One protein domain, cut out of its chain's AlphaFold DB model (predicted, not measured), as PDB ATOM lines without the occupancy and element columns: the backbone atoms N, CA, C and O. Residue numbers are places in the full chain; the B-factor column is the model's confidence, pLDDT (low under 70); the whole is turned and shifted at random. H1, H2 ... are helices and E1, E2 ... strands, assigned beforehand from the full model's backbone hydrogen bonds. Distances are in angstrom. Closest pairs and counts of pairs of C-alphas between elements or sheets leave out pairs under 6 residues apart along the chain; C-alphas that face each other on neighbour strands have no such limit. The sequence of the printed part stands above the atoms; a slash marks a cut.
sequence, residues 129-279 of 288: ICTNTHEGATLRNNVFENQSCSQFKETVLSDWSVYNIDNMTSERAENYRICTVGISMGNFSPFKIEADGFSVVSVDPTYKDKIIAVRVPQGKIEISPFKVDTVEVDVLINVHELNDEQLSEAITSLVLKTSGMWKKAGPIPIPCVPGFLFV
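AT A GLANCE: This is residues 129 to 279 of the 288 residues of an uncharacterized protein of Ruminococcaceae bacterium FB2012 (UniProt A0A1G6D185). A strongly twisted sheet, E1 E2 E7 E5, and a small sheet, E4 E8 E11, curl into a loose barrel of seven strands, with seams where E4 meets E5 and E11 meets E1. H2 covers the larger sheet over E2 and E7, H1 grazes edge strand E5, and a third sheet, E6 E3 E9 E10, makes one tip, joined to the small sheet where E3 runs on into E4 and E8 runs on into E9. The 151 printed residues run E1 H1 E2 E3 E4 E5 E6 E7 H2 E8 E9 E10 E11; the sheets, in the orders named, are antiparallel, and the class is mixed, helices and strands. The whole is compact, radius of gyration of the C-alphas 16.0 A, but elongated, 48 by 30 by 25 A.

IN THESE COORDINATES: Find C-alpha 129 at (186.723, 126.635, 157.257), where E1, residues 129 to 139, begins its 26.3 A; it bends by 71 degrees at residue 134. Its neighbour E2, residues 176 to 186, spans 31.3 A; next comes E7, 228 to 238, 31.7 A, the neighbour of E2, and then E5, 211 to 215. Look next for E4, 197 to 202, 16.1 A, with E8, 255 to 259, and E11, 276 to 278, which ends at C-alpha 278, (190.841, 133.996, 150.072). The third sheet has E6, 221 to 223, E3, 192 to 195, E9, 262 to 265, and E10, 268 to 271. H1 is 149 to 159, 15.2 A, and H2 244 to 252, 12.3 A.

HOW THE PARTS SIT: In the largest sheet, look for N 131 and O 184, 2.9 A, between E1 and E2; N 181 and O 233, 2.8 A, between E2 and E7; and N 236 and O 213, 2.8 A, between E7 and E5. H2 is on this sheet, over E2 and E7, at a height over the sheet of 9.8 A, slantwise to the strands. H1 is on it too but only grazes it; Val 156 and Ala 213 of E5 have the closest C-alphas, 7.2 A. The closest C-alphas of E4 and E5 are Ser 199 and Val 214, 6.5 A; of E1 and E11, Cys 130 and Leu 277, 5.6 A. In the small sheet find N 199 and O 257, 2.8 A, and N 277 and O 256, 2.8 A. E3 runs on into E4 at 59 degrees, and E8 into E9 at 45 degrees. The third sheet shows N 195 and O 221, 2.9 A, N 194 and O 262, 2.9 A, and, in the hairpin E9 and E10, N 263 and O 270, 2.9 A. In H1 and H2 every O i to N i+4 pair is within hydrogen-bond range.

THE WHOLE: The two C-alphas farthest apart are those of Glu 241 and Gly 266, 50.3 A. The printed part has no cut; the long link is H1 to E2, residues 160 to 175. Mean pLDDT of the printed part is 84.2, with residues 134 to 146 under 70.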
ATOM      1  N   ILE A 129     186.324 126.720 158.662       80.50
ATOM      2  CA  ILE A 129     186.723 126.635 157.257       80.50
ATOM      3  C   ILE A 129     185.839 127.606 156.492       80.50
ATOM      4  O   ILE A 129     184.618 127.489 156.543       80.50
ATOM      5  N   CYS A 130     186.458 128.564 155.813       79.06
ATOM      6  CA  CYS A 130     185.764 129.551 155.000       79.06
ATOM      7  C   CYS A 130     186.055 129.242 153.530       79.06
ATOM      8  O   CYS A 130     187.217 129.164 153.133       79.06
ATOM      9  N   THR A 131     185.011 129.059 152.732       78.94
ATOM     10  CA  THR A 131     185.100 128.865 151.280       78.94
ATOM     11  C   THR A 131     184.110 129.791 150.596       78.94
ATOM     12  O   THR A 131     183.032 130.017 151.133       78.94
ATOM     13  N   ASN A 132     184.428 130.302 149.413       77.81
ATOM     14  CA  ASN A 132     183.472 131.117 148.662       77.81
ATOM     15  C   ASN A 132     182.302 130.260 148.159       77.81
ATOM     16  O   ASN A 132     182.495 129.096 147.800       77.81
ATOM     17  N   THR A 133     181.099 130.828 148.133       70.50
ATOM     18  CA  THR A 133     179.974 130.264 147.372       70.50
ATOM     19  C   THR A 133     180.057 130.693 145.906       70.50
ATOM     20  O   THR A 133     180.830 131.580 145.571       70.50
ATOM     21  N   HIS A 134     179.277 130.064 145.021       56.19
ATOM     22  CA  HIS A 134     179.323 130.311 143.569       56.19
ATOM     23  C   HIS A 134     178.630 131.603 143.101       56.19
ATOM     24  O   HIS A 134     178.597 131.868 141.906       56.19
ATOM     25  N   GLU A 135     178.073 132.398 144.013       55.50
ATOM     26  CA  GLU A 135     177.298 133.592 143.672       55.50
ATOM     27  C   GLU A 135     177.954 134.820 144.312       55.50
ATOM     28  O   GLU A 135     177.914 135.006 145.529       55.50
ATOM     29  N   GLY A 136     178.617 135.621 143.479       56.31
ATOM     30  CA  GLY A 136     179.011 136.991 143.791       56.31
ATOM     31  C   GLY A 136     177.977 137.922 143.173       56.31
ATOM     32  O   GLY A 136     177.593 137.732 142.020       56.31
ATOM     33  N   ALA A 137     177.487 138.896 143.933       60.50
ATOM     34  CA  ALA A 137     176.506 139.856 143.440       60.50
ATOM     35  C   ALA A 137     177.065 141.271 143.563       60.50
ATOM     36  O   ALA A 137     177.571 141.665 144.613       60.50
ATOM     37  N   THR A 138     176.966 142.065 142.501       59.44
ATOM     38  CA  THR A 138     177.215 143.506 142.569       59.44
ATOM     39  C   THR A 138     175.892 144.231 142.777       59.44
ATOM     40  O   THR A 138     174.947 144.101 141.998       59.44
ATOM     41  N   LEU A 139     175.796 145.005 143.857       60.22
ATOM     42  CA  LEU A 139     174.651 145.879 144.076       60.22
ATOM     43  C   LEU A 139     174.859 147.155 143.255       60.22
ATOM     44  O   LEU A 139     175.699 147.999 143.568       60.22
ATOM     45  N   ARG A 140     174.059 147.281 142.193       56.12
ATOM     46  CA  ARG A 140     174.020 148.424 141.264       56.12
ATOM     47  C   ARG A 140     173.501 149.724 141.899       56.12
ATOM     48  O   ARG A 140     173.618 150.795 141.306       56.12
ATOM     49  N   ASN A 141     172.887 149.644 143.077       60.09
ATOM     50  CA  ASN A 141     172.170 150.771 143.664       60.09
ATOM     51  C   ASN A 141     173.111 151.932 144.007       60.09
ATOM     52  O   ASN A 141     174.277 151.745 144.357       60.09
ATOM     53  N   ASN A 142     172.572 153.148 143.916       61.75
ATOM     54  CA  ASN A 142     173.276 154.354 144.315       61.75
ATOM     55  C   ASN A 142     173.650 154.238 145.802       61.75
ATOM     56  O   ASN A 142     172.791 154.238 146.680       61.75
ATOM     57  N   VAL A 143     174.949 154.152 146.085       69.38
ATOM     58  CA  VAL A 143     175.478 153.972 147.446       69.38
ATOM     59  C   VAL A 143     175.083 155.139 148.374       69.38
ATOM     60  O   VAL A 143     175.022 154.977 149.591       69.38
ATOM     61  N   PHE A 144     174.739 156.300 147.802       67.44
ATOM     62  CA  PHE A 144     174.309 157.515 148.500       67.44
ATOM     63  C   PHE A 144     172.802 157.792 148.397       67.44
ATOM     64  O   PHE A 144     172.372 158.890 148.738       67.44
ATOM     65  N   GLU A 145     171.973 156.850 147.931       62.50
ATOM     66  CA  GLU A 145     170.567 157.125 147.571       62.50
ATOM     67  C   GLU A 145     169.759 157.819 148.684       62.50
ATOM     68  O   GLU A 145     168.909 158.658 148.398       62.50
ATOM     69  N   ASN A 146     170.084 157.538 149.951       67.62
ATOM     70  CA  ASN A 146     169.386 158.083 151.119       67.62
ATOM     71  C   ASN A 146     170.241 159.001 152.016       67.62
ATOM     72  O   ASN A 146     169.745 159.448 153.052       67.62
ATOM     73  N   GLN A 147     171.516 159.249 151.694       75.81
ATOM     74  CA  GLN A 147     172.455 159.943 152.590       75.81
ATOM     75  C   GLN A 147     173.486 160.772 151.816       75.81
ATOM     76  O   GLN A 147     173.910 160.393 150.729       75.81
ATOM     77  N   SER A 148     173.938 161.895 152.384       77.56
ATOM     78  CA  SER A 148     175.045 162.658 151.789       77.56
ATOM     79  C   SER A 148     176.375 161.903 151.907       77.56
ATOM     80  O   SER A 148     176.541 161.062 152.789       77.56
ATOM     81  N   CYS A 149     177.365 162.233 151.070       79.19
ATOM     82  CA  CYS A 149     178.688 161.594 151.118       79.19
ATOM     83  C   CYS A 149     179.333 161.668 152.519       79.19
ATOM     84  O   CYS A 149     179.959 160.709 152.965       79.19
ATOM     85  N   SER A 150     179.169 162.785 153.235       82.56
ATOM     86  CA  SER A 150     179.694 162.942 154.599       82.56
ATOM     87  C   SER A 150     178.969 162.048 155.608       82.56
ATOM     88  O   SER A 150     179.623 161.395 156.412       82.56
ATOM     89  N   GLN A 151     177.636 161.962 155.528       83.69
ATOM     90  CA  GLN A 151     176.833 161.076 156.383       83.69
ATOM     91  C   GLN A 151     177.138 159.599 156.111       83.69
ATOM     92  O   GLN A 151     177.235 158.791 157.034       83.69
ATOM     93  N   PHE A 152     177.349 159.252 154.843       85.19
ATOM     94  CA  PHE A 152     177.749 157.908 154.463       85.19
ATOM     95  C   PHE A 152     179.150 157.575 154.991       85.19
ATOM     96  O   PHE A 152     179.354 156.501 155.546       85.19
ATOM     97  N   LYS A 153     180.104 158.512 154.905       85.44
ATOM     98  CA  LYS A 153     181.449 158.343 155.480       85.44
ATOM     99  C   LYS A 153     181.396 158.097 156.990       85.44
ATOM    100  O   LYS A 153     182.092 157.213 157.477       85.44
ATOM    101  N   GLU A 154     180.563 158.835 157.720       86.62
ATOM    102  CA  GLU A 154     180.336 158.598 159.152       86.62
ATOM    103  C   GLU A 154     179.746 157.206 159.416       86.62
ATOM    104  O   GLU A 154     180.241 156.494 160.286       86.62
ATOM    105  N   THR A 155     178.768 156.782 158.611       85.75
ATOM    106  CA  THR A 155     178.153 155.444 158.705       85.75
ATOM    107  C   THR A 155     179.166 154.326 158.432       85.75
ATOM    108  O   THR A 155     179.182 153.302 159.112       85.75
ATOM    109  N   VAL A 156     180.056 154.514 157.454       86.62
ATOM    110  CA  VAL A 156     181.144 153.568 157.161       86.62
ATOM    111  C   VAL A 156     182.133 153.502 158.326       86.62
ATOM    112  O   VAL A 156     182.572 152.417 158.694       86.62
ATOM    113  N   LEU A 157     182.466 154.636 158.944       88.19
ATOM    114  CA  LEU A 157     183.364 154.673 160.101       88.19
ATOM    115  C   LEU A 157     182.757 154.026 161.357       88.19
ATOM    116  O   LEU A 157     183.515 153.514 162.181       88.19
ATOM    117  N   SER A 158     181.430 154.062 161.530       86.06
ATOM    118  CA  SER A 158     180.764 153.494 162.710       86.06
ATOM    119  C   SER A 158     180.438 152.008 162.570       86.06
ATOM    120  O   SER A 158     180.653 151.251 163.516       86.06
ATOM    121  N   ASP A 159     179.931 151.594 161.405       85.56
ATOM    122  CA  ASP A 159     179.266 150.294 161.251       85.56
ATOM    123  C   ASP A 159     180.076 149.294 160.413       85.56
ATOM    124  O   ASP A 159     179.764 148.101 160.403       85.56
ATOM    125  N   TRP A 160     181.098 149.755 159.686       89.44
ATOM    126  CA  TRP A 160     181.884 148.916 158.782       89.44
ATOM    127  C   TRP A 160     183.302 148.705 159.316       89.44
ATOM    128  O   TRP A 160     183.880 149.538 160.012       89.44
ATOM    129  N   SER A 161     183.916 147.587 158.929       90.06
ATOM    130  CA  SER A 161     185.347 147.373 159.116       90.06
ATOM    131  C   SER A 161     186.107 148.144 158.040       90.06
ATOM    132  O   SER A 161     186.292 147.667 156.918       90.06
ATOM    133  N   VAL A 162     186.566 149.338 158.395       91.44
ATOM    134  CA  VAL A 162     187.312 150.231 157.504       91.44
ATOM    135  C   VAL A 162     188.702 149.666 157.217       91.44
ATOM    136  O   VAL A 162     189.453 149.347 158.138       91.44
ATOM    137  N   TYR A 163     189.050 149.569 155.935       89.75
ATOM    138  CA  TYR A 163     190.406 149.261 155.488       89.75
ATOM    139  C   TYR A 163     191.187 150.549 155.224       89.75
ATOM    140  O   TYR A 163     192.222 150.788 155.843       89.75
ATOM    141  N   ASN A 164     190.664 151.398 154.339       88.38
ATOM    142  CA  ASN A 164     191.262 152.683 154.011       88.38
ATOM    143  C   ASN A 164     190.180 153.692 153.606       88.38
ATOM    144  O   ASN A 164     189.649 153.654 152.498       88.38
ATOM    145  N   ILE A 165     189.856 154.609 154.518       86.62
ATOM    146  CA  ILE A 165     188.807 155.608 154.291       86.62
ATOM    147  C   ILE A 165     189.231 156.703 153.304       86.62
ATOM    148  O   ILE A 165     188.374 157.344 152.696       86.62
ATOM    149  N   ASP A 166     190.535 156.909 153.113       85.69
ATOM    150  CA  ASP A 166     191.061 157.950 152.223       85.69
ATOM    151  C   ASP A 166     190.793 157.628 150.745       85.69
ATOM    152  O   ASP A 166     190.784 158.519 149.898       85.69
ATOM    153  N   ASN A 167     190.466 156.367 150.449       85.50
ATOM    154  CA  ASN A 167     190.039 155.909 149.130       85.50
ATOM    155  C   ASN A 167     188.644 156.450 148.739       85.50
ATOM    156  O   ASN A 167     188.251 156.374 147.571       85.50
ATOM    157  N   MET A 168     187.893 157.053 149.676       83.56
ATOM    158  CA  MET A 168     186.708 157.860 149.361       83.56
ATOM    159  C   MET A 168     187.107 159.264 148.877       83.56
ATOM    160  O   MET A 168     186.983 160.253 149.599       83.56
ATOM    161  N   THR A 169     187.609 159.342 147.645       82.31
ATOM    162  CA  THR A 169     188.152 160.569 147.038       82.31
ATOM    163  C   THR A 169     187.121 161.481 146.367       82.31
ATOM    164  O   THR A 169     187.436 162.626 146.051       82.31
ATOM    165  N   SER A 170     185.902 161.003 146.117       81.62
ATOM    166  CA  SER A 170     184.886 161.703 145.333       81.62
ATOM    167  C   SER A 170     183.557 161.772 146.076       81.62
ATOM    168  O   SER A 170     183.182 160.853 146.790       81.62
ATOM    169  N   GLU A 171     182.797 162.839 145.850       81.81
ATOM    170  CA  GLU A 171     181.430 162.969 146.372       81.81
ATOM    171  C   GLU A 171     180.379 162.341 145.441       81.81
ATOM    172  O   GLU A 171     179.185 162.348 145.740       81.81
ATOM    173  N   ARG A 172     180.798 161.796 144.288       81.62
ATOM    174  CA  ARG A 172     179.890 161.182 143.313       81.62
ATOM    175  C   ARG A 172     179.620 159.725 143.662       81.62
ATOM    176  O   ARG A 172     180.545 158.920 143.709       81.62
ATOM    177  N   ALA A 173     178.345 159.378 143.811       79.81
ATOM    178  CA  ALA A 173     177.905 158.009 144.079       79.81
ATOM    179  C   ALA A 173     178.331 157.004 143.011       79.81
ATOM    180  O   ALA A 173     178.595 155.845 143.308       79.81
ATOM    181  N   GLU A 174     178.392 157.458 141.760       81.06
ATOM    182  CA  GLU A 174     178.722 156.633 140.599       81.06
ATOM    183  C   GLU A 174     180.085 155.950 140.744       81.06
ATOM    184  O   GLU A 174     180.254 154.841 140.244       81.06
ATOM    185  N   ASN A 175     180.998 156.579 141.489       86.75
ATOM    186  CA  ASN A 175     182.356 156.106 141.729       86.75
ATOM    187  C   ASN A 175     182.439 155.016 142.798       86.75
ATOM    188  O   ASN A 175     183.524 154.494 143.023       86.75
ATOM    189  N   TYR A 176     181.337 154.653 143.453       87.31
ATOM    190  CA  TYR A 176     181.328 153.619 144.482       87.31
ATOM    191  C   TYR A 176     180.367 152.493 144.124       87.31
ATOM    192  O   TYR A 176     179.290 152.711 143.561       87.31
ATOM    193  N   ARG A 177     180.760 151.267 144.464       86.00
ATOM    194  CA  ARG A 177     179.912 150.076 144.378       86.00
ATOM    195  C   ARG A 177     180.045 149.253 145.647       86.00
ATOM    196  O   ARG A 177     181.086 149.272 146.307       86.00
ATOM    197  N   ILE A 178     178.967 148.550 145.980       87.75
ATOM    198  CA  ILE A 178     178.961 147.535 147.026       87.75
ATOM    199  C   ILE A 178     178.926 146.180 146.331       87.75
ATOM    200  O   ILE A 178     178.018 145.891 145.549       87.75
ATOM    201  N   CYS A 179     179.935 145.364 146.598       86.38
ATOM    202  CA  CYS A 179     180.062 144.025 146.052       86.38
ATOM    203  C   CYS A 179     179.832 143.022 147.177       86.38
ATOM    204  O   CYS A 179     180.568 143.016 148.162       86.38
ATOM    205  N   THR A 180     178.807 142.193 147.038       87.19
ATOM    206  CA  THR A 180     178.451 141.166 148.008       87.19
ATOM    207  C   THR A 180     179.150 139.862 147.641       87.19
ATOM    208  O   THR A 180     178.960 139.307 146.556       87.19
ATOM    209  N   VAL A 181     179.964 139.374 148.571       85.62
ATOM    210  CA  VAL A 181     180.684 138.105 148.494       85.62
ATOM    211  C   VAL A 181     179.964 137.094 149.379       85.62
ATOM    212  O   VAL A 181     179.872 137.281 150.594       85.62
ATOM    213  N   GLY A 182     179.460 136.010 148.792       85.19
ATOM    214  CA  GLY A 182     178.909 134.895 149.555       85.19
ATOM    215  C   GLY A 182     180.012 133.966 150.076       85.19
ATOM    216  O   GLY A 182     180.861 133.482 149.322       85.19
ATOM    217  N   ILE A 183     180.009 133.703 151.382       85.81
ATOM    218  CA  ILE A 183     181.013 132.893 152.075       85.81
ATOM    219  C   ILE A 183     180.318 131.737 152.778       85.81
ATOM    220  O   ILE A 183     179.541 131.923 153.705       85.81
ATOM    221  N   SER A 184     180.661 130.514 152.405       87.75
ATOM    222  CA  SER A 184     180.304 129.320 153.157       87.75
ATOM    223  C   SER A 184     181.285 129.140 154.315       87.75
ATOM    224  O   SER A 184     182.486 128.941 154.109       87.75
ATOM    225  N   MET A 185     180.784 129.241 155.546       87.00
ATOM    226  CA  MET A 185     181.563 129.056 156.766       87.00
ATOM    227  C   MET A 185     181.147 127.769 157.480       87.00
ATOM    228  O   MET A 185     180.034 127.639 157.986       87.00
ATOM    229  N   GLY A 186     182.075 126.816 157.561       86.81
ATOM    230  CA  GLY A 186     181.897 125.548 158.259       86.81
ATOM    231  C   GLY A 186     182.463 125.561 159.676       86.81
ATOM    232  O   GLY A 186     183.665 125.753 159.881       86.81
ATOM    233  N   ASN A 187     181.612 125.277 160.659       89.00
ATOM    234  CA  ASN A 187     182.000 125.031 162.041       89.00
ATOM    235  C   ASN A 187     182.149 123.527 162.294       89.00
ATOM    236  O   ASN A 187     181.164 122.817 162.446       89.00
ATOM    237  N   PHE A 188     183.384 123.045 162.425       84.00
ATOM    238  CA  PHE A 188     183.680 121.636 162.724       84.00
ATOM    239  C   PHE A 188     183.862 121.352 164.218       84.00
ATOM    240  O   PHE A 188     184.362 120.296 164.603       84.00
ATOM    241  N   SER A 189     183.493 122.304 165.074       84.12
ATOM    242  CA  SER A 189     183.604 122.172 166.520       84.12
ATOM    243  C   SER A 189     182.232 121.928 167.163       84.12
ATOM    244  O   SER A 189     181.206 122.334 166.616       84.12
ATOM    245  N   PRO A 190     182.194 121.306 168.357       85.75
ATOM    246  CA  PRO A 190     180.968 121.127 169.130       85.75
ATOM    247  C   PRO A 190     180.483 122.426 169.795       85.75
ATOM    248  O   PRO A 190     179.475 122.414 170.497       85.75
ATOM    249  N   PHE A 191     181.197 123.539 169.612       88.62
ATOM    250  CA  PHE A 191     180.897 124.827 170.227       88.62
ATOM    251  C   PHE A 191     180.302 125.777 169.196       88.62
ATOM    252  O   PHE A 191     180.681 125.741 168.028       88.62
ATOM    253  N   LYS A 192     179.385 126.646 169.624       89.50
ATOM    254  CA  LYS A 192     178.844 127.698 168.755       89.50
ATOM    255  C   LYS A 192     179.953 128.709 168.464       89.50
ATOM    256  O   LYS A 192     180.623 129.135 169.403       89.50
ATOM    257  N   ILE A 193     180.149 129.072 167.201       89.25
ATOM    258  CA  ILE A 193     181.076 130.138 166.809       89.25
ATOM    259  C   ILE A 193     180.288 131.440 166.722       89.25
ATOM    260  O   ILE A 193     179.207 131.464 166.140       89.25
ATOM    261  N   GLU A 194     180.836 132.506 167.293       90.00
ATOM    262  CA  GLU A 194     180.341 133.868 167.133       90.00
ATOM    263  C   GLU A 194     181.487 134.759 166.650       90.00
ATOM    264  O   GLU A 194     182.600 134.667 167.172       90.00
ATOM    265  N   ALA A 195     181.230 135.600 165.652       89.38
ATOM    266  CA  ALA A 195     182.178 136.594 165.164       89.38
ATOM    267  C   ALA A 195     181.469 137.929 164.931       89.38
ATOM    268  O   ALA A 195     180.306 137.967 164.527       89.38
ATOM    269  N   ASP A 196     182.176 139.029 165.175       88.75
ATOM    270  CA  ASP A 196     181.612 140.368 164.997       88.75
ATOM    271  C   ASP A 196     181.568 140.780 163.514       88.75
ATOM    272  O   ASP A 196     180.758 141.621 163.139       88.75
ATOM    273  N   GLY A 197     182.401 140.171 162.660       89.75
ATOM    274  CA  GLY A 197     182.375 140.380 161.211       89.75
ATOM    275  C   GLY A 197     183.672 139.959 160.522       89.75
ATOM    276  O   GLY A 197     184.386 139.077 161.004       89.75
ATOM    277  N   PHE A 198     184.001 140.623 159.412       90.56
ATOM    278  CA  PHE A 198     185.247 140.433 158.666       90.56
ATOM    279  C   PHE A 198     186.058 141.724 158.579       90.56
ATOM    280  O   PHE A 198     185.505 142.820 158.567       90.56
ATOM    281  N   SER A 199     187.374 141.574 158.472       90.56
ATOM    282  CA  SER A 199     188.322 142.656 158.221       90.56
ATOM    283  C   SER A 199     189.262 142.277 157.083       90.56
ATOM    284  O   SER A 199     189.651 141.115 156.946       90.56
ATOM    285  N   VAL A 200     189.649 143.267 156.282       91.25
ATOM    286  CA  VAL A 200     190.604 143.090 155.184       91.25
ATOM    287  C   VAL A 200     192.011 142.939 155.756       91.25
ATOM    288  O   VAL A 200     192.460 143.763 156.553       91.25
ATOM    289  N   VAL A 201     192.710 141.882 155.351       90.19
ATOM    290  CA  VAL A 201     194.109 141.630 155.725       90.19
ATOM    291  C   VAL A 201     195.041 142.161 154.652       90.19
ATOM    292  O   VAL A 201     195.982 142.898 154.943       90.19
ATOM    293  N   SER A 202     194.775 141.776 153.409       88.88
ATOM    294  CA  SER A 202     195.577 142.157 152.257       88.88
ATOM    295  C   SER A 202     194.719 142.224 151.007       88.88
ATOM    296  O   SER A 202     193.693 141.556 150.901       88.88
ATOM    297  N   VAL A 203     195.195 143.039 150.080       89.50
ATOM    298  CA  VAL A 203     194.675 143.249 148.730       89.50
ATOM    299  C   VAL A 203     195.897 143.274 147.819       89.50
ATOM    300  O   VAL A 203     196.995 143.596 148.302       89.50
ATOM    301  N   ASP A 204     195.736 142.972 146.533       88.88
ATOM    302  CA  ASP A 204     196.797 143.253 145.570       88.88
ATOM    303  C   ASP A 204     197.230 144.734 145.681       88.88
ATOM    304  O   ASP A 204     196.372 145.626 145.768       88.88
ATOM    305  N   PRO A 205     198.543 145.035 145.709       87.75
ATOM    306  CA  PRO A 205     199.041 146.406 145.780       87.75
ATOM    307  C   PRO A 205     198.468 147.339 144.707       87.75
ATOM    308  O   PRO A 205     198.329 148.531 144.974       87.75
ATOM    309  N   THR A 206     198.121 146.802 143.536       89.50
ATOM    310  CA  THR A 206     197.539 147.523 142.394       89.50
ATOM    311  C   THR A 206     196.147 148.075 142.701       89.50
ATOM    312  O   THR A 206     195.781 149.117 142.169       89.50
ATOM    313  N   TYR A 207     195.392 147.411 143.583       88.69
ATOM    314  CA  TYR A 207     193.999 147.746 143.912       88.69
ATOM    315  C   TYR A 207     193.820 148.251 145.352       88.69
ATOM    316  O   TYR A 207     192.701 148.455 145.834       88.69
ATOM    317  N   LYS A 208     194.924 148.476 146.071       87.56
ATOM    318  CA  LYS A 208     194.923 148.905 147.477       87.56
ATOM    319  C   LYS A 208     194.242 150.264 147.693       87.56
ATOM    320  O   LYS A 208     193.679 150.516 148.760       87.56
ATOM    321  N   ASP A 209     194.301 151.141 146.702       89.38
ATOM    322  CA  ASP A 209     193.669 152.464 146.672       89.38
ATOM    323  C   ASP A 209     192.183 152.420 146.263       89.38
ATOM    324  O   ASP A 209     191.499 153.442 146.284       89.38
ATOM    325  N   LYS A 210     191.657 151.238 145.922       89.81
ATOM    326  CA  LYS A 210     190.263 151.058 145.498       89.81
ATOM    327  C   LYS A 210     189.372 150.518 146.615       89.81
ATOM    328  O   LYS A 210     188.227 150.944 146.740       89.81
ATOM    329  N   ILE A 211     189.874 149.621 147.461       90.94
ATOM    330  CA  ILE A 211     189.088 149.000 148.543       90.94
ATOM    331  C   ILE A 211     188.952 149.952 149.735       90.94
ATOM    332  O   ILE A 211     189.952 150.451 150.246       90.94
ATOM    333  N   ILE A 212     187.727 150.185 150.210       90.81
ATOM    334  CA  ILE A 212     187.458 151.152 151.288       90.81
ATOM    335  C   ILE A 212     187.147 150.445 152.604       90.81
ATOM    336  O   ILE A 212     187.826 150.672 153.609       90.81
ATOM    337  N   ALA A 213     186.113 149.604 152.621       91.25
ATOM    338  CA  ALA A 213     185.589 149.001 153.843       91.25
ATOM    339  C   ALA A 213     184.827 147.705 153.558       91.25
ATOM    340  O   ALA A 213     184.416 147.449 152.428       91.25
ATOM    341  N   VAL A 214     184.625 146.904 154.604       92.19
ATOM    342  CA  VAL A 214     183.895 145.633 154.542       92.19
ATOM    343  C   VAL A 214     182.863 145.557 155.660       92.19
ATOM    344  O   VAL A 214     183.124 146.001 156.779       92.19
ATOM    345  N   ARG A 215     181.696 144.978 155.383       91.00
ATOM    346  CA  ARG A 215     180.602 144.813 156.341       91.00
ATOM    347  C   ARG A 215     179.921 143.457 156.185       91.00
ATOM    348  O   ARG A 215     179.857 142.900 155.103       91.00
ATOM    349  N   VAL A 216     179.354 142.958 157.281       90.06
ATOM    350  CA  VAL A 216     178.366 141.874 157.251       90.06
ATOM    351  C   VAL A 216     176.971 142.502 157.388       90.06
ATOM    352  O   VAL A 216     176.678 143.083 158.439       90.06
ATOM    353  N   PRO A 217     176.101 142.450 156.364       84.31
ATOM    354  CA  PRO A 217     174.793 143.109 156.403       84.31
ATOM    355  C   PRO A 217     173.888 142.547 157.505       84.31
ATOM    356  O   PRO A 217     173.185 143.310 158.168       84.31
ATOM    357  N   GLN A 218     173.979 141.239 157.768       83.31
ATOM    358  CA  GLN A 218     173.239 140.538 158.826       83.31
ATOM    359  C   GLN A 218     173.743 140.858 160.250       83.31
ATOM    360  O   GLN A 218     173.124 140.450 161.233       83.31
ATOM    361  N   GLY A 219     174.842 141.610 160.380       85.69
ATOM    362  CA  GLY A 219     175.460 141.944 161.660       85.69
ATOM    363  C   GLY A 219     176.380 140.833 162.160       85.69
ATOM    364  O   GLY A 219     177.309 140.428 161.465       85.69
ATOM    365  N   LYS A 220     176.152 140.362 163.391       87.31
ATOM    366  CA  LYS A 220     177.007 139.341 164.008       87.31
ATOM    367  C   LYS A 220     176.814 137.983 163.345       87.31
ATOM    368  O   LYS A 220     175.691 137.545 163.119       87.31
ATOM    369  N   ILE A 221     177.924 137.300 163.107       89.00
ATOM    370  CA  ILE A 221     177.949 135.960 162.533       89.00
ATOM    371  C   ILE A 221     177.795 134.956 163.668       89.00
ATOM    372  O   ILE A 221     178.572 134.973 164.622       89.00
ATOM    373  N   GLU A 222     176.836 134.046 163.542       90.50
ATOM    374  CA  GLU A 222     176.620 132.968 164.498       90.50
ATOM    375  C   GLU A 222     176.484 131.632 163.771       90.50
ATOM    376  O   GLU A 222     175.548 131.440 163.005       90.50
ATOM    377  N   ILE A 223     177.390 130.687 164.042       89.19
ATOM    378  CA  ILE A 223     177.392 129.377 163.379       89.19
ATOM    379  C   ILE A 223     177.211 128.282 164.419       89.19
ATOM    380  O   ILE A 223     177.977 128.152 165.386       89.19
ATOM    381  N   SER A 224     176.186 127.460 164.209       90.19
ATOM    382  CA  SER A 224     175.869 126.345 165.101       90.19
ATOM    383  C   SER A 224     176.961 125.260 165.085       90.19
ATOM    384  O   SER A 224     177.688 125.129 164.098       90.19
ATOM    385  N   PRO A 225     177.084 124.448 166.152       89.31
ATOM    386  CA  PRO A 225     177.999 123.307 166.180       89.31
ATOM    387  C   PRO A 225     177.808 122.358 164.992       89.31
ATOM    388  O   PRO A 225     176.673 121.992 164.685       89.31
ATOM    389  N   PHE A 226     178.908 121.924 164.371       87.56
ATOM    390  CA  PHE A 226     178.917 120.968 163.248       87.56
ATOM    391  C   PHE A 226     178.038 121.361 162.048       87.56
ATOM    392  O   PHE A 226     177.562 120.488 161.321       87.56
ATOM    393  N   LYS A 227     177.807 122.662 161.844       89.31
ATOM    394  CA  LYS A 227     177.036 123.187 160.712       89.31
ATOM    395  C   LYS A 227     177.891 124.025 159.777       89.31
ATOM    396  O   LYS A 227     178.946 124.533 160.155       89.31
ATOM    397  N   VAL A 228     177.394 124.150 158.556       88.75
ATOM    398  CA  VAL A 228     177.904 125.054 157.535       88.75
ATOM    399  C   VAL A 228     176.786 126.036 157.233       88.75
ATOM    400  O   VAL A 228     175.696 125.600 156.873       88.75
ATOM    401  N   ASP A 229     177.063 127.322 157.406       87.94
ATOM    402  CA  ASP A 229     176.130 128.406 157.110       87.94
ATOM    403  C   ASP A 229     176.759 129.339 156.067       87.94
ATOM    404  O   ASP A 229     177.984 129.489 156.009       87.94
ATOM    405  N   THR A 230     175.923 129.955 155.232       87.31
ATOM    406  CA  THR A 230     176.362 130.956 154.254       87.31
ATOM    407  C   THR A 230     176.233 132.346 154.860       87.31
ATOM    408  O   THR A 230     175.167 132.724 155.343       87.31
ATOM    409  N   VAL A 231     177.321 133.102 154.820       86.56
ATOM    410  CA  VAL A 231     177.437 134.473 155.303       86.56
ATOM    411  C   VAL A 231     177.748 135.370 154.117       86.56
ATOM    412  O   VAL A 231     178.698 135.124 153.380       86.56
ATOM    413  N   GLU A 232     176.963 136.422 153.946       88.50
ATOM    414  CA  GLU A 232     177.217 137.451 152.941       88.50
ATOM    415  C   GLU A 232     178.111 138.543 153.522       88.50
ATOM    416  O   GLU A 232     177.976 138.927 154.689       88.50
ATOM    417  N   VAL A 233     179.035 139.039 152.708       88.88
ATOM    418  CA  VAL A 233     179.956 140.111 153.074       88.88
ATOM    419  C   VAL A 233     179.936 141.184 152.004       88.88
ATOM    420  O   VAL A 233     180.292 140.933 150.859       88.88
ATOM    421  N   ASP A 234     179.569 142.391 152.402       89.88
ATOM    422  CA  ASP A 234     179.543 143.570 151.554       89.88
ATOM    423  C   ASP A 234     180.909 144.250 151.562       89.88
ATOM    424  O   ASP A 234     181.439 144.620 152.612       89.88
ATOM    425  N   VAL A 235     181.472 144.447 150.378       90.00
ATOM    426  CA  VAL A 235     182.733 145.147 150.154       90.00
ATOM    427  C   VAL A 235     182.435 146.468 149.461       90.00
ATOM    428  O   VAL A 235     181.889 146.491 148.361       90.00
ATOM    429  N   LEU A 236     182.813 147.578 150.093       90.56
ATOM    430  CA  LEU A 236     182.748 148.904 149.489       90.56
ATOM    431  C   LEU A 236     184.029 149.168 148.702       90.56
ATOM    432  O   LEU A 236     185.125 149.207 149.274       90.56
ATOM    433  N   ILE A 237     183.870 149.402 147.403       90.44
ATOM    434  CA  ILE A 237     184.967 149.655 146.474       90.44
ATOM    435  C   ILE A 237     184.749 150.957 145.698       90.44
ATOM    436  O   ILE A 237     183.630 151.299 145.309       90.44
ATOM    437  N   ASN A 238     185.840 151.688 145.482       90.44
ATOM    438  CA  ASN A 238     185.913 152.806 144.557       90.44
ATOM    439  C   ASN A 238     186.159 152.271 143.140       90.44
ATOM    440  O   ASN A 238     187.235 151.756 142.842       90.44
ATOM    441  N   VAL A 239     185.158 152.403 142.276       88.44
ATOM    442  CA  VAL A 239     185.176 151.941 140.884       88.44
ATOM    443  C   VAL A 239     185.635 153.006 139.892       88.44
ATOM    444  O   VAL A 239     185.606 152.774 138.687       88.44
ATOM    445  N   HIS A 240     186.074 154.176 140.365       87.62
ATOM    446  CA  HIS A 240     186.621 155.206 139.488       87.62
ATOM    447  C   HIS A 240     187.796 154.648 138.672       87.62
ATOM    448  O   HIS A 240     188.789 154.182 139.246       87.62
ATOM    449  N   GLU A 241     187.672 154.730 137.344       85.94
ATOM    450  CA  GLU A 241     188.640 154.217 136.358       85.94
ATOM    451  C   GLU A 241     188.876 152.695 136.416       85.94
ATOM    452  O   GLU A 241     189.915 152.230 135.955       85.94
ATOM    453  N   LEU A 242     187.933 151.914 136.958       86.44
ATOM    454  CA  LEU A 242     187.967 150.451 136.874       86.44
ATOM    455  C   LEU A 242     187.038 149.941 135.771       86.44
ATOM    456  O   LEU A 242     185.901 150.392 135.644       86.44
ATOM    457  N   ASN A 243     187.520 148.956 135.016       86.81
ATOM    458  CA  ASN A 243     186.699 148.129 134.131       86.81
ATOM    459  C   ASN A 243     186.171 146.888 134.876       86.81
ATOM    460  O   ASN A 243     186.668 146.559 135.952       86.81
ATOM    461  N   ASP A 244     185.220 146.156 134.284       84.31
ATOM    462  CA  ASP A 244     184.639 144.934 134.873       84.31
ATOM    463  C   ASP A 244     185.700 143.890 135.260       84.31
ATOM    464  O   ASP A 244     185.682 143.358 136.367       84.31
ATOM    465  N   GLU A 245     186.673 143.639 134.380       85.31
ATOM    466  CA  GLU A 245     187.759 142.681 134.641       85.31
ATOM    467  C   GLU A 245     188.608 143.099 135.849       85.31
ATOM    468  O   GLU A 245     188.908 142.286 136.721       85.31
ATOM    469  N   GLN A 246     188.938 144.389 135.940       88.06
ATOM    470  CA  GLN A 246     189.742 144.939 137.033       88.06
ATOM    471  C   GLN A 246     188.963 144.984 138.348       88.06
ATOM    472  O   GLN A 246     189.540 144.800 139.414       88.06
ATOM    473  N   LEU A 247     187.649 145.215 138.287       86.19
ATOM    474  CA  LEU A 247     186.764 145.107 139.443       86.19
ATOM    475  C   LEU A 247     186.768 143.674 139.984       86.19
ATOM    476  O   LEU A 247     186.918 143.474 141.190       86.19
ATOM    477  N   SER A 248     186.620 142.690 139.096       85.62
ATOM    478  CA  SER A 248     186.630 141.280 139.475       85.62
ATOM    479  C   SER A 248     187.966 140.896 140.110       85.62
ATOM    480  O   SER A 248     187.976 140.360 141.214       85.62
ATOM    481  N   GLU A 249     189.088 141.259 139.483       87.06
ATOM    482  CA  GLU A 249     190.437 141.004 140.007       87.06
ATOM    483  C   GLU A 249     190.685 141.705 141.355       87.06
ATOM    484  O   GLU A 249     191.255 141.124 142.282       87.06
ATOM    485  N   ALA A 250     190.199 142.941 141.521       87.62
ATOM    486  CA  ALA A 250     190.306 143.662 142.785       87.62
ATOM    487  C   ALA A 250     189.601 142.915 143.925       87.62
ATOM    488  O   ALA A 250     190.163 142.796 145.015       87.62
ATOM    489  N   ILE A 251     188.401 142.382 143.676       86.88
ATOM    490  CA  ILE A 251     187.626 141.639 144.676       86.88
ATOM    491  C   ILE A 251     188.227 140.255 144.925       86.88
ATOM    492  O   ILE A 251     188.304 139.831 146.077       86.88
ATOM    493  N   THR A 252     188.687 139.552 143.889       86.31
ATOM    494  CA  THR A 252     189.255 138.203 144.044       86.31
ATOM    495  C   THR A 252     190.627 138.238 144.721       86.31
ATOM    496  O   THR A 252     190.962 137.339 145.484       86.31
ATOM    497  N   SER A 253     191.372 139.341 144.589       87.75
ATOM    498  CA  SER A 253     192.633 139.553 145.317       87.75
ATOM    499  C   SER A 253     192.474 139.761 146.834       87.75
ATOM    500  O   SER A 253     193.470 139.831 147.564       87.75
ATOM    501  N   LEU A 254     191.239 139.881 147.338       89.56
ATOM    502  CA  LEU A 254     190.976 140.138 148.749       89.56
ATOM    503  C   LEU A 254     191.276 138.921 149.622       89.56
ATOM    504  O   LEU A 254     190.769 137.813 149.426       89.56
ATOM    505  N   VAL A 255     192.016 139.184 150.698       91.00
ATOM    506  CA  VAL A 255     192.146 138.267 151.828       91.00
ATOM    507  C   VAL A 255     191.391 138.847 153.010       91.00
ATOM    508  O   VAL A 255     191.765 139.884 153.567       91.00
ATOM    509  N   LEU A 256     190.330 138.156 153.411       90.31
ATOM    510  CA  LEU A 256     189.486 138.527 154.537       90.31
ATOM    511  C   LEU A 256     189.827 137.680 155.762       90.31
ATOM    512  O   LEU A 256     190.216 136.517 155.665       90.31
ATOM    513  N   LYS A 257     189.653 138.266 156.940       91.69
ATOM    514  CA  LYS A 257     189.837 137.600 158.228       91.69
ATOM    515  C   LYS A 257     188.641 137.858 159.120       91.69
ATOM    516  O   LYS A 257     188.191 138.993 159.225       91.69
ATOM    517  N   THR A 258     188.168 136.833 159.820       89.50
ATOM    518  CA  THR A 258     187.117 137.000 160.832       89.50
ATOM    519  C   THR A 258     187.615 137.881 161.984       89.50
ATOM    520  O   THR A 258     188.675 137.610 162.563       89.50
ATOM    521  N   SER A 259     186.844 138.900 162.350       87.06
ATOM    522  CA  SER A 259     187.121 139.799 163.470       87.06
ATOM    523  C   SER A 259     186.327 139.394 164.711       87.06
ATOM    524  O   SER A 259     185.184 138.947 164.610       87.06
ATOM    525  N   GLY A 260     186.948 139.529 165.889       83.62
ATOM    526  CA  GLY A 260     186.280 139.289 167.172       83.62
ATOM    527  C   GLY A 260     185.685 137.885 167.315       83.62
ATOM    528  O   GLY A 260     184.573 137.750 167.805       83.62
ATOM    529  N   MET A 261     186.380 136.843 166.847       86.00
ATOM    530  CA  MET A 261     185.826 135.487 166.833       86.00
ATOM    531  C   MET A 261     186.037 134.733 168.151       86.00
ATOM    532  O   MET A 261     187.161 134.595 168.639       86.00
ATOM    533  N   TRP A 262     184.955 134.159 168.674       87.69
ATOM    534  CA  TRP A 262     184.929 133.381 169.909       87.69
ATOM    535  C   TRP A 262     184.080 132.124 169.741       87.69
ATOM    536  O   TRP A 262     183.124 132.085 168.970       87.69
ATOM    537  N   LYS A 263     184.406 131.084 170.506       88.00
ATOM    538  CA  LYS A 263     183.558 129.899 170.658       88.00
ATOM    539  C   LYS A 263     182.833 129.953 171.991       88.00
ATOM    540  O   LYS A 263     183.454 130.223 173.015       88.00
ATOM    541  N   LYS A 264     181.540 129.644 172.014       84.38
ATOM    542  CA  LYS A 264     180.770 129.512 173.257       84.38
ATOM    543  C   LYS A 264     180.641 128.055 173.672       84.38
ATOM    544  O   LYS A 264     180.047 127.240 172.964       84.38
ATOM    545  N   ALA A 265     181.145 127.755 174.867       78.44
ATOM    546  CA  ALA A 265     180.889 126.517 175.591       78.44
ATOM    547  C   ALA A 265     179.979 126.834 176.788       78.44
ATOM    548  O   ALA A 265     180.441 127.076 177.904       78.44
ATOM    549  N   GLY A 266     178.668 126.915 176.539       77.44
ATOM    550  CA  GLY A 266     177.720 127.432 177.529       77.44
ATOM    551  C   GLY A 266     178.004 128.912 177.844       77.44
ATOM    552  O   GLY A 266     178.076 129.705 176.905       77.44
ATOM    553  N   PRO A 267     178.176 129.309 179.123       79.19
ATOM    554  CA  PRO A 267     178.447 130.700 179.491       79.19
ATOM    555  C   PRO A 267     179.913 131.124 179.297       79.19
ATOM    556  O   PRO A 267     180.225 132.299 179.458       79.19
ATOM    557  N   ILE A 268     180.821 130.190 178.991       81.81
ATOM    558  CA  ILE A 268     182.259 130.468 178.930       81.81
ATOM    559  C   ILE A 268     182.660 130.790 177.481       81.81
ATOM    560  O   ILE A 268     182.508 129.923 176.609       81.81
ATOM    561  N   PRO A 269     183.195 131.998 177.206       83.19
ATOM    562  CA  PRO A 269     183.805 132.310 175.924       83.19
ATOM    563  C   PRO A 269     185.202 131.686 175.847       83.19
ATOM    564  O   PRO A 269     186.035 131.855 176.738       83.19
ATOM    565  N   ILE A 270     185.459 130.962 174.766       84.00
ATOM    566  CA  ILE A 270     186.737 130.329 174.465       84.00
ATOM    567  C   ILE A 270     187.355 131.076 173.277       84.00
ATOM    568  O   ILE A 270     186.692 131.216 172.244       84.00
ATOM    569  N   PRO A 271     188.603 131.559 173.390       80.25
ATOM    570  CA  PRO A 271     189.275 132.215 172.277       80.25
ATOM    571  C   PRO A 271     189.469 131.230 171.118       80.25
ATOM    572  O   PRO A 271     189.809 130.064 171.330       80.25
ATOM    573  N   CYS A 272     189.267 131.702 169.889       81.69
ATOM    574  CA  CYS A 272     189.442 130.905 168.680       81.69
ATOM    575  C   CYS A 272     190.439 131.576 167.729       81.69
ATOM    576  O   CYS A 272     190.544 132.802 167.692       81.69
ATOM    577  N   VAL A 273     191.187 130.776 166.964       84.75
ATOM    578  CA  VAL A 273     192.064 131.313 165.918       84.75
ATOM    579  C   VAL A 273     191.180 131.862 164.803       84.75
ATOM    580  O   VAL A 273     190.304 131.128 164.358       84.75
ATOM    581  N   PRO A 274     191.390 133.104 164.339       84.38
ATOM    582  CA  PRO A 274     190.582 133.707 163.285       84.38
ATOM    583  C   PRO A 274     190.626 132.887 161.990       84.38
ATOM    584  O   PRO A 274     191.680 132.383 161.600       84.38
ATOM    585  N   GLY A 275     189.478 132.781 161.322       84.00
ATOM    586  CA  GLY A 275     189.376 132.215 159.984       84.00
ATOM    587  C   GLY A 275     189.918 133.199 158.955       84.00
ATOM    588  O   GLY A 275     189.668 134.402 159.057       84.00
ATOM    589  N   PHE A 276     190.661 132.681 157.982       86.00
ATOM    590  CA  PHE A 276     191.097 133.430 156.808       86.00
ATOM    591  C   PHE A 276     190.332 132.925 155.596       86.00
ATOM    592  O   PHE A 276     190.147 131.718 155.432       86.00
ATOM    593  N   LEU A 277     189.910 133.857 154.757       86.81
ATOM    594  CA  LEU A 277     189.274 133.587 153.487       86.81
ATOM    595  C   LEU A 277     190.078 134.265 152.386       86.81
ATOM    596  O   LEU A 277     190.382 135.452 152.470       86.81
ATOM    597  N   PHE A 278     190.356 133.495 151.346       85.38
ATOM    598  CA  PHE A 278     190.841 133.996 150.072       85.38
ATOM    599  C   PHE A 278     189.637 134.054 149.145       85.38
ATOM    600  O   PHE A 278     188.987 133.022 148.934       85.38
ATOM    601  N   VAL A 279     189.290 135.241 148.656       80.19
ATOM    602  CA  VAL A 279     188.221 135.361 147.662       80.19
ATOM    603  C   VAL A 279     188.701 134.673 146.381       80.19
ATOM    604  O   VAL A 279     189.875 134.718 146.037       80.19
TER     605      VAL A 279